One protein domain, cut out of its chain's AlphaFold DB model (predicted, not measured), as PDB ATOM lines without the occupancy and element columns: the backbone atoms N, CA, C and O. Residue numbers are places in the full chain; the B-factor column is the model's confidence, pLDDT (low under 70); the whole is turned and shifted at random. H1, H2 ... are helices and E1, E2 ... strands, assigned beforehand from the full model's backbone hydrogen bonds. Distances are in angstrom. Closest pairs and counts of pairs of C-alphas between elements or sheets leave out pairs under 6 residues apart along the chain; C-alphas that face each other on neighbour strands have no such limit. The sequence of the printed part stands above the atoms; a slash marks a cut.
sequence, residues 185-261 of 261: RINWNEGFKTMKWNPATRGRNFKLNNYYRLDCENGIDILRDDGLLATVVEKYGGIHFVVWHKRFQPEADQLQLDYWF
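This is residues 185 to 261 of the 261 residues of the protein "FBA_2 domain-containing protein" of Caenorhabditis tropicalis (UniProt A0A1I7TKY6). A twisted wall of four antiparallel strands, in the order E1, E4, E5, E6, makes one end of the domain, and a smaller part makes the other: the two-stranded antiparallel hairpin E2 and E3 with the short helix H1 packed on it. The 77 printed residues run E1, E2, E3, E4, E5, E6, H1; the class is mostly strand, with 32 residues in named elements, under half. The whole is compact, with a radius of gyration of the C-alphas of 12.2 A and spans of 34 by 27 by 17 A.

E1, residues 194 to 196, is an edge strand, antiparallel to E4, residues 220 to 223, with N 195 and O 221 2.8 A apart. E2, residues 205 to 207, and E3, residues 212 to 215, form a hairpin, with N 206 and O 214 2.9 A apart. E4, E5, residues 229 to 235, and E6, residues 238 to 243, form a meander, each strand the antiparallel neighbour of the one before; N 222 and O 230 are 2.8 A apart, N 233 and O 240 2.9 A. From edge to edge this sheet twists by 81 degrees. H1, residues 250 to 254, is not on it; its closest C-alpha pair with E2 is Lys 207 and Ala 252, 4.9 A. In H1, 0 of 1 O i to N i+4 pairs and 2 of 2 O i to N i+3 pairs are within hydrogen-bond range. Residues 256 to 257 pair, parallel, with residues 212 to 213 of E3.

E1 begins at C-alpha 194 (25.169, -25.013, -35.890). E5 measures 19.4 A from first to last C-alpha, E6 16.8 A, E4 10.3 A and E3 10.0 A. H1 ends at C-alpha 254 (18.954, -21.992, -63.294).

The C-alphas farthest apart, of Gly 191 and Gln 254, are 35.5 A apart. The printed part has no cut, and no link is long. Mean pLDDT of the printed part is 93.8; residues 260 to 261 are under 70.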
ATOM      1  N   ARG A 185      38.360 -16.270 -40.774       86.31
ATOM      2  CA  ARG A 185      37.102 -17.004 -40.739       86.31
ATOM      3  C   ARG A 185      36.487 -16.921 -39.357       86.31
ATOM      4  O   ARG A 185      37.178 -17.078 -38.351       86.31
ATOM      5  N   ILE A 186      35.175 -16.740 -39.309       90.69
ATOM      6  CA  ILE A 186      34.464 -16.725 -38.038       90.69
ATOM      7  C   ILE A 186      34.258 -18.164 -37.558       90.69
ATOM      8  O   ILE A 186      33.768 -19.028 -38.286       90.69
ATOM      9  N   ASN A 187      34.561 -18.423 -36.285       92.56
ATOM     10  CA  ASN A 187      34.159 -19.670 -35.643       92.56
ATOM     11  C   ASN A 187      32.662 -19.633 -35.283       92.56
ATOM     12  O   ASN A 187      32.268 -19.237 -34.185       92.56
ATOM     13  N   TRP A 188      31.802 -20.041 -36.214       94.50
ATOM     14  CA  TRP A 188      30.350 -20.075 -35.996       94.50
ATOM     15  C   TRP A 188      29.894 -21.100 -34.954       94.50
ATOM     16  O   TRP A 188      28.801 -20.959 -34.428       94.50
ATOM     17  N   ASN A 189      30.713 -22.095 -34.607       92.25
ATOM     18  CA  ASN A 189      30.347 -23.092 -33.592       92.25
ATOM     19  C   ASN A 189      30.458 -22.546 -32.162       92.25
ATOM     20  O   ASN A 189      29.928 -23.137 -31.223       92.25
ATOM     21  N   GLU A 190      31.155 -21.428 -31.975       92.50
ATOM     22  CA  GLU A 190      31.225 -20.751 -30.690       92.50
ATOM     23  C   GLU A 190      29.924 -19.975 -30.458       92.50
ATOM     24  O   GLU A 190      29.619 -19.034 -31.186       92.50
ATOM     25  N   GLY A 191      29.126 -20.372 -29.468       90.19
ATOM     26  CA  GLY A 191      27.910 -19.652 -29.065       90.19
ATOM     27  C   GLY A 191      26.661 -19.869 -29.931       90.19
ATOM     28  O   GLY A 191      25.580 -19.470 -29.506       90.19
ATOM     29  N   PHE A 192      26.755 -20.542 -31.085       95.81
ATOM     30  CA  PHE A 192      25.591 -20.904 -31.905       95.81
ATOM     31  C   PHE A 192      25.428 -22.421 -32.028       95.81
ATOM     32  O   PHE A 192      26.399 -23.168 -32.139       95.81
ATOM     33  N   LYS A 193      24.172 -22.884 -32.050       95.75
ATOM     34  CA  LYS A 193      23.835 -24.272 -32.391       95.75
ATOM     35  C   LYS A 193      23.835 -24.416 -33.911       95.75
ATOM     36  O   LYS A 193      22.861 -24.056 -34.570       95.75
ATOM     37  N   THR A 194      24.942 -24.907 -34.448       97.19
ATOM     38  CA  THR A 194      25.169 -25.013 -35.890       97.19
ATOM     39  C   THR A 194      24.916 -26.422 -36.415       97.19
ATOM     40  O   THR A 194      24.995 -27.417 -35.693       97.19
ATOM     41  N   MET A 195      24.631 -26.514 -37.710       96.75
ATOM     42  CA  MET A 195      24.500 -27.766 -38.444       96.75
ATOM     43  C   MET A 195      25.231 -27.651 -39.781       96.75
ATOM     44  O   MET A 195      25.370 -26.565 -40.345       96.75
ATOM     45  N   LYS A 196      25.704 -28.781 -40.304       96.50
ATOM     46  CA  LYS A 196      26.175 -28.847 -41.692       96.50
ATOM     47  C   LYS A 196      24.977 -28.952 -42.629       96.50
ATOM     48  O   LYS A 196      23.920 -29.434 -42.219       96.50
ATOM     49  N   TRP A 197      25.170 -28.553 -43.884       97.31
ATOM     50  CA  TRP A 197      24.159 -28.743 -44.917       97.31
ATOM     51  C   TRP A 197      23.689 -30.201 -44.978       97.31
ATOM     52  O   TRP A 197      24.493 -31.136 -44.989       97.31
ATOM     53  N   ASN A 198      22.370 -30.376 -45.045       96.94
ATOM     54  CA  ASN A 198      21.721 -31.647 -45.318       96.94
ATOM     55  C   ASN A 198      20.729 -31.455 -46.484       96.94
ATOM     56  O   ASN A 198      19.782 -30.676 -46.344       96.94
ATOM     57  N   PRO A 199      20.884 -32.164 -47.618       96.62
ATOM     58  CA  PRO A 199      19.973 -32.035 -48.757       96.62
ATOM     59  C   PRO A 199      18.525 -32.440 -48.433       96.62
ATOM     60  O   PRO A 199      17.614 -32.041 -49.148       96.62
ATOM     61  N   ALA A 200      18.287 -33.198 -47.355       97.12
ATOM     62  CA  ALA A 200      16.939 -33.533 -46.901       97.12
ATOM     63  C   ALA A 200      16.237 -32.381 -46.155       97.12
ATOM     64  O   ALA A 200      15.014 -32.392 -46.040       97.12
ATOM     65  N   THR A 201      16.977 -31.392 -45.635       95.69
ATOM     66  CA  THR A 201      16.405 -30.277 -44.854       95.69
ATOM     67  C   THR A 201      16.254 -28.996 -45.668       95.69
ATOM     68  O   THR A 201      15.346 -28.206 -45.392       95.69
ATOM     69  N   ARG A 202      17.129 -28.782 -46.660       97.50
ATOM     70  CA  ARG A 202      17.068 -27.661 -47.605       97.50
ATOM     71  C   ARG A 202      17.838 -27.932 -48.899       97.50
ATOM     72  O   ARG A 202      18.770 -28.737 -48.940       97.50
ATOM     73  N   GLY A 203      17.493 -27.177 -49.938       97.38
ATOM     74  CA  GLY A 203      18.208 -27.145 -51.208       97.38
ATOM     75  C   GLY A 203      19.642 -26.624 -51.077       97.38
ATOM     76  O   GLY A 203      20.032 -26.005 -50.079       97.38
ATOM     77  N   ARG A 204      20.439 -26.888 -52.117       97.06
ATOM     78  CA  ARG A 204      21.825 -26.417 -52.223       97.06
ATOM     79  C   ARG A 204      21.901 -24.919 -52.504       97.06
ATOM     80  O   ARG A 204      22.704 -24.232 -51.883       97.06
ATOM     81  N   ASN A 205      21.100 -24.436 -53.451       97.50
ATOM     82  CA  ASN A 205      21.177 -23.066 -53.941       97.50
ATOM     83  C   ASN A 205      20.088 -22.189 -53.319       97.50
ATOM     84  O   ASN A 205      18.932 -22.599 -53.209       97.50
ATOM     85  N   PHE A 206      20.469 -20.976 -52.932       96.75
ATOM     86  CA  PHE A 206      19.558 -19.937 -52.461       96.75
ATOM     87  C   PHE A 206      19.397 -18.869 -53.544       96.75
ATOM     88  O   PHE A 206      20.397 -18.358 -54.055       96.75
ATOM     89  N   LYS A 207      18.163 -18.503 -53.897       96.06
ATOM     90  CA  LYS A 207      17.889 -17.417 -54.843       96.06
ATOM     91  C   LYS A 207      18.139 -16.063 -54.172       96.06
ATOM     92  O   LYS A 207      17.369 -15.654 -53.312       96.06
ATOM     93  N   LEU A 208      19.184 -15.350 -54.593       92.06
ATOM     94  CA  LEU A 208      19.470 -13.996 -54.098       92.06
ATOM     95  C   LEU A 208      18.569 -12.963 -54.783       92.06
ATOM     96  O   LEU A 208      17.989 -12.091 -54.143       92.06
ATOM     97  N   ASN A 209      18.438 -13.072 -56.104       90.12
ATOM     98  CA  ASN A 209      17.574 -12.231 -56.926       90.12
ATOM     99  C   ASN A 209      17.202 -12.976 -58.220       90.12
ATOM    100  O   ASN A 209      17.371 -14.187 -58.317       90.12
ATOM    101  N   ASN A 210      16.650 -12.285 -59.217       91.12
ATOM    102  CA  ASN A 210      16.221 -12.916 -60.472       91.12
ATOM    103  C   ASN A 210      17.371 -13.340 -61.399       91.12
ATOM    104  O   ASN A 210      17.107 -13.975 -62.413       91.12
ATOM    105  N   TYR A 211      18.617 -13.011 -61.058       92.56
ATOM    106  CA  TYR A 211      19.792 -13.284 -61.886       92.56
ATOM    107  C   TYR A 211      20.797 -14.196 -61.190       92.56
ATOM    108  O   TYR A 211      21.448 -15.003 -61.853       92.56
ATOM    109  N   TYR A 212      20.901 -14.091 -59.863       93.88
ATOM    110  CA  TYR A 212      21.965 -14.717 -59.093       93.88
ATOM    111  C   TYR A 212      21.457 -15.668 -58.008       93.88
ATOM    112  O   TYR A 212      20.438 -15.429 -57.350       93.88
ATOM    113  N   ARG A 213      22.243 -16.722 -57.777       95.44
ATOM    114  CA  ARG A 213      22.117 -17.663 -56.665       95.44
ATOM    115  C   ARG A 213      23.379 -17.697 -55.816       95.44
ATOM    116  O   ARG A 213      24.488 -17.495 -56.312       95.44
ATOM    117  N   LEU A 214      23.197 -18.068 -54.560       95.62
ATOM    118  CA  LEU A 214      24.267 -18.438 -53.648       95.62
ATOM    119  C   LEU A 214      24.348 -19.964 -53.547       95.62
ATOM    120  O   LEU A 214      23.335 -20.618 -53.298       95.62
ATOM    121  N   ASP A 215      25.547 -20.521 -53.712       95.75
ATOM    122  CA  ASP A 215      25.813 -21.933 -53.421       95.75
ATOM    123  C   ASP A 215      26.059 -22.121 -51.918       95.75
ATOM    124  O   ASP A 215      27.103 -21.726 -51.393       95.75
ATOM    125  N   CYS A 216      25.094 -22.741 -51.241       96.62
ATOM    126  CA  CYS A 216      25.090 -22.963 -49.800       96.62
ATOM    127  C   CYS A 216      25.504 -24.395 -49.407       96.62
ATOM    128  O   CYS A 216      25.270 -24.787 -48.260       96.62
ATOM    129  N   GLU A 217      26.089 -25.192 -50.315       96.00
ATOM    130  CA  GLU A 217      26.550 -26.568 -50.030       96.00
ATOM    131  C   GLU A 217      27.517 -26.620 -48.841       96.00
ATOM    132  O   GLU A 217      27.369 -27.446 -47.944       96.00
ATOM    133  N   ASN A 218      28.474 -25.691 -48.802       94.12
ATOM    134  CA  ASN A 218      29.476 -25.596 -47.735       94.12
ATOM    135  C   ASN A 218      29.102 -24.573 -46.649       94.12
ATOM    136  O   ASN A 218      29.955 -24.173 -45.857       94.12
ATOM    137  N   GLY A 219      27.849 -24.113 -46.642       95.56
ATOM    138  CA  GLY A 219      27.346 -23.174 -45.648       95.56
ATOM    139  C   GLY A 219      27.118 -23.822 -44.282       95.56
ATOM    140  O   GLY A 219      26.920 -25.034 -44.173       95.56
ATOM    141  N   ILE A 220      27.127 -22.994 -43.241       97.19
ATOM    142  CA  ILE A 220      26.823 -23.390 -41.865       97.19
ATOM    143  C   ILE A 220      25.387 -22.992 -41.559       97.19
ATOM    144  O   ILE A 220      25.035 -21.818 -41.641       97.19
ATOM    145  N   ASP A 221      24.574 -23.970 -41.189       98.31
ATOM    146  CA  ASP A 221      23.162 -23.773 -40.905       98.31
ATOM    147  C   ASP A 221      22.927 -23.458 -39.426       98.31
ATOM    148  O   ASP A 221      23.575 -24.029 -38.549       98.31
ATOM    149  N   ILE A 222      21.970 -22.575 -39.146       98.00
ATOM    150  CA  ILE A 222      21.535 -22.195 -37.800       98.00
ATOM    151  C   ILE A 222      20.005 -22.202 -37.785       98.00
ATOM    152  O   ILE A 222      19.369 -21.511 -38.582       98.00
ATOM    153  N   LEU A 223      19.403 -22.994 -36.896       97.69
ATOM    154  CA  LEU A 223      17.949 -23.062 -36.737       97.69
ATOM    155  C   LEU A 223      17.510 -22.147 -35.595       97.69
ATOM    156  O   LEU A 223      18.020 -22.262 -34.481       97.69
ATOM    157  N   ARG A 224      16.558 -21.260 -35.878       96.88
ATOM    158  CA  ARG A 224      15.892 -20.421 -34.883       96.88
ATOM    159  C   ARG A 224      14.707 -21.166 -34.269       96.88
ATOM    160  O   ARG A 224      14.133 -22.056 -34.895       96.88
ATOM    161  N   ASP A 225      14.324 -20.779 -33.056       95.75
ATOM    162  CA  ASP A 225      13.284 -21.456 -32.269       95.75
ATOM    163  C   ASP A 225      11.897 -21.463 -32.939       95.75
ATOM    164  O   ASP A 225      11.088 -22.351 -32.679       95.75
ATOM    165  N   ASP A 226      11.622 -20.510 -33.834       95.56
ATOM    166  CA  ASP A 226      10.386 -20.451 -34.626       95.56
ATOM    167  C   ASP A 226      10.411 -21.339 -35.881       95.56
ATOM    168  O   ASP A 226       9.469 -21.344 -36.673       95.56
ATOM    169  N   GLY A 227      11.492 -22.090 -36.079       95.44
ATOM    170  CA  GLY A 227      11.671 -22.970 -37.218       95.44
ATOM    171  C   GLY A 227      12.228 -22.283 -38.460       95.44
ATOM    172  O   GLY A 227      12.372 -22.961 -39.473       95.44
ATOM    173  N   LEU A 228      12.594 -20.994 -38.452       97.38
ATOM    174  CA  LEU A 228      13.372 -20.433 -39.564       97.38
ATOM    175  C   LEU A 228      14.813 -20.961 -39.541       97.38
ATOM    176  O   LEU A 228      15.478 -20.972 -38.509       97.38
ATOM    177  N   LEU A 229      15.302 -21.401 -40.699       98.00
ATOM    178  CA  LEU A 229      16.680 -21.841 -40.896       98.00
ATOM    179  C   LEU A 229      17.418 -20.716 -41.589       98.00
ATOM    180  O   LEU A 229      16.953 -20.226 -42.619       98.00
ATOM    181  N   ALA A 230      18.570 -20.358 -41.057       98.31
ATOM    182  CA  ALA A 230      19.513 -19.494 -41.725       98.31
ATOM    183  C   ALA A 230      20.765 -20.274 -42.122       98.31
ATOM    184  O   ALA A 230      21.082 -21.294 -41.513       98.31
ATOM    185  N   THR A 231      21.483 -19.775 -43.120       98.50
ATOM    186  CA  THR A 231      22.792 -20.288 -43.518       98.50
ATOM    187  C   THR A 231      23.781 -19.139 -43.598       98.50
ATOM    188  O   THR A 231      23.489 -18.110 -44.209       98.50
ATOM    189  N   VAL A 232      24.965 -19.337 -43.020       97.62
ATOM    190  CA  VAL A 232      26.124 -18.475 -43.241       97.62
ATOM    191  C   VAL A 232      27.039 -19.109 -44.284       97.62
ATOM    192  O   VAL A 232      27.398 -20.282 -44.172       97.62
ATOM    193  N   VAL A 233      27.443 -18.330 -45.284       95.62
ATOM    194  CA  VAL A 233      28.433 -18.718 -46.293       95.62
ATOM    195  C   VAL A 233      29.538 -17.669 -46.317       95.62
ATOM    196  O   VAL A 233      29.279 -16.501 -46.582       95.62
ATOM    197  N   GLU A 234      30.777 -18.085 -46.065       92.88
ATOM    198  CA  GLU A 234      31.968 -17.242 -46.225       92.88
ATOM    199  C   GLU A 234      32.690 -17.650 -47.511       92.88
ATOM    200  O   GLU A 234      33.227 -18.760 -47.608       92.88
ATOM    201  N   LYS A 235      32.679 -16.784 -48.530       85.44
ATOM    202  CA  LYS A 235      33.269 -17.091 -49.839       85.44
ATOM    203  C   LYS A 235      33.700 -15.826 -50.578       85.44
ATOM    204  O   LYS A 235      33.061 -14.790 -50.466       85.44
ATOM    205  N   TYR A 236      34.780 -15.938 -51.353       80.94
ATOM    206  CA  TYR A 236      35.270 -14.890 -52.263       80.94
ATOM    207  C   TYR A 236      35.528 -13.522 -51.608       80.94
ATOM    208  O   TYR A 236      35.373 -12.499 -52.248       80.94
ATOM    209  N   GLY A 237      35.929 -13.480 -50.333       86.06
ATOM    210  CA  GLY A 237      36.139 -12.201 -49.637       86.06
ATOM    211  C   GLY A 237      34.842 -11.510 -49.208       86.06
ATOM    212  O   GLY A 237      34.844 -10.315 -48.919       86.06
ATOM    213  N   GLY A 238      33.738 -12.256 -49.143       91.44
ATOM    214  CA  GLY A 238      32.473 -11.814 -48.580       91.44
ATOM    215  C   GLY A 238      31.852 -12.836 -47.643       91.44
ATOM    216  O   GLY A 238      32.250 -14.005 -47.583       91.44
ATOM    217  N   ILE A 239      30.852 -12.363 -46.909       95.00
ATOM    218  CA  ILE A 239      29.991 -13.190 -46.080       95.00
ATOM    219  C   ILE A 239      28.533 -12.963 -46.470       95.00
ATOM    220  O   ILE A 239      28.070 -11.826 -46.615       95.00
ATOM    221  N   HIS A 240      27.814 -14.067 -46.619       96.56
ATOM    222  CA  HIS A 240      26.377 -14.096 -46.828       96.56
ATOM    223  C   HIS A 240      25.717 -14.730 -45.610       96.56
ATOM    224  O   HIS A 240      26.130 -15.793 -45.155       96.56
ATOM    225  N   PHE A 241      24.665 -14.096 -45.111       97.88
ATOM    226  CA  PHE A 241      23.757 -14.642 -44.113       97.88
ATOM    227  C   PHE A 241      22.354 -14.642 -44.712       97.88
ATOM    228  O   PHE A 241      21.780 -13.578 -44.933       97.88
ATOM    229  N   VAL A 242      21.821 -15.822 -45.026       98.12
ATOM    230  CA  VAL A 242      20.542 -15.982 -45.740       98.12
ATOM    231  C   VAL A 242      19.542 -16.760 -44.902       98.12
ATOM    232  O   VAL A 242      19.927 -17.683 -44.190       98.12
ATOM    233  N   VAL A 243      18.259 -16.420 -45.001       98.38
ATOM    234  CA  VAL A 243      17.157 -17.052 -44.268       98.38
ATOM    235  C   VAL A 243      16.223 -17.769 -45.233       98.38
ATOM    236  O   VAL A 243      15.637 -17.184 -46.143       98.38
ATOM    237  N   TRP A 244      16.046 -19.068 -45.012       97.81
ATOM    238  CA  TRP A 244      15.250 -19.947 -45.856       97.81
ATOM    239  C   TRP A 244      13.766 -19.887 -45.500       97.81
ATOM    240  O   TRP A 244      13.249 -20.780 -44.824       97.81
ATOM    241  N   HIS A 245      13.064 -18.883 -46.027       96.38
ATOM    242  CA  HIS A 245      11.590 -18.835 -46.015       96.38
ATOM    243  C   HIS A 245      10.962 -19.979 -46.815       96.38
ATOM    244  O   HIS A 245       9.917 -20.514 -46.455       96.38
ATOM    245  N   LYS A 246      11.650 -20.412 -47.874       96.75
ATOM    246  CA  LYS A 246      11.386 -21.660 -48.593       96.75
ATOM    247  C   LYS A 246      12.650 -22.501 -48.565       96.75
ATOM    248  O   LYS A 246      13.679 -22.051 -49.062       96.75
ATOM    249  N   ARG A 247      12.567 -23.707 -47.995       96.38
ATOM    250  CA  ARG A 247      13.706 -24.631 -47.846       96.38
ATOM    251  C   ARG A 247      14.250 -25.143 -49.172       96.38
ATOM    252  O   ARG A 247      15.439 -25.405 -49.271       96.38
ATOM    253  N   PHE A 248      13.394 -25.272 -50.176       97.44
ATOM    254  CA  PHE A 248      13.749 -25.780 -51.494       97.44
ATOM    255  C   PHE A 248      13.320 -24.761 -52.545       97.44
ATOM    256  O   PHE A 248      12.167 -24.336 -52.552       97.44
ATOM    257  N   GLN A 249      14.270 -24.354 -53.384       95.81
ATOM    258  CA  GLN A 249      14.103 -23.330 -54.416       95.81
ATOM    259  C   GLN A 249      14.727 -23.846 -55.722       95.81
ATOM    260  O   GLN A 249      15.808 -23.394 -56.097       95.81
ATOM    261  N   PRO A 250      14.126 -24.848 -56.389       94.75
ATOM    262  CA  PRO A 250      14.687 -25.424 -57.617       94.75
ATOM    263  C   PRO A 250      14.882 -24.381 -58.730       94.75
ATOM    264  O   PRO A 250      15.765 -24.522 -59.570       94.75
ATOM    265  N   GLU A 251      14.114 -23.288 -58.718       94.56
ATOM    266  CA  GLU A 251      14.308 -22.153 -59.618       94.56
ATOM    267  C   GLU A 251      15.694 -21.499 -59.479       94.56
ATOM    268  O   GLU A 251      16.200 -20.922 -60.441       94.56
ATOM    269  N   ALA A 252      16.336 -21.608 -58.310       94.88
ATOM    270  CA  ALA A 252      17.670 -21.070 -58.088       94.88
ATOM    271  C   ALA A 252      18.723 -21.806 -58.928       94.88
ATOM    272  O   ALA A 252      19.701 -21.189 -59.337       94.88
ATOM    273  N   ASP A 253      18.518 -23.085 -59.256       93.25
ATOM    274  CA  ASP A 253      19.485 -23.917 -59.988       93.25
ATOM    275  C   ASP A 253      19.697 -23.473 -61.447       93.25
ATOM    276  O   ASP A 253      20.656 -23.898 -62.096       93.25
ATOM    277  N   GLN A 254      18.846 -22.582 -61.956       94.81
ATOM    278  CA  GLN A 254      18.954 -21.992 -63.294       94.81
ATOM    279  C   GLN A 254      19.664 -20.628 -63.295       94.81
ATOM    280  O   GLN A 254      20.019 -20.115 -64.352       94.81
ATOM    281  N   LEU A 255      19.884 -20.035 -62.118       95.94
ATOM    282  CA  LEU A 255      20.472 -18.702 -61.974       95.94
ATOM    283  C   LEU A 255      22.000 -18.746 -61.979       95.94
ATOM    284  O   LEU A 255      22.606 -19.775 -61.690       95.94
ATOM    285  N   GLN A 256      22.646 -17.620 -62.260       95.19
ATOM    286  CA  GLN A 256      24.104 -17.538 -62.242       95.19
ATOM    287  C   GLN A 256      24.636 -17.583 -60.807       95.19
ATOM    288  O   GLN A 256      24.001 -17.080 -59.886       95.19
ATOM    289  N   LEU A 257      25.812 -18.169 -60.596       92.31
ATOM    290  CA  LEU A 257      26.461 -18.112 -59.287       92.31
ATOM    291  C   LEU A 257      26.906 -16.677 -58.978       92.31
ATOM    292  O   LEU A 257      27.493 -16.001 -59.822       92.31
ATOM    293  N   ASP A 258      26.631 -16.222 -57.759       88.56
ATOM    294  CA  ASP A 258      27.143 -14.954 -57.252       88.56
ATOM    295  C   ASP A 258      28.637 -15.088 -56.927       88.56
ATOM    296  O   ASP A 258      29.028 -15.693 -55.927       88.56
ATOM    297  N   TYR A 259      29.473 -14.539 -57.805       79.31
ATOM    298  CA  TYR A 259      30.925 -14.453 -57.619       79.31
ATOM    299  C   TYR A 259      31.377 -13.077 -57.124       79.31
ATOM    300  O   TYR A 259      32.574 -12.830 -57.018       79.31
ATOM    301  N   TRP A 260      30.441 -12.158 -56.879       64.50
ATOM    302  CA  TRP A 260      30.769 -10.757 -56.659       64.50
ATOM    303  C   TRP A 260      31.182 -10.485 -55.219       64.50
ATOM    304  O   TRP A 260      30.299 -10.295 -54.379       64.50
ATOM    305  N   PHE A 261      32.499 -10.400 -55.005       54.12
ATOM    306  CA  PHE A 261      33.211  -9.594 -54.010       54.12
ATOM    307  C   PHE A 261      34.650  -9.341 -54.476       54.12
ATOM    308  O   PHE A 261      35.247 -10.264 -55.074       54.12
TER     309      PHE A 261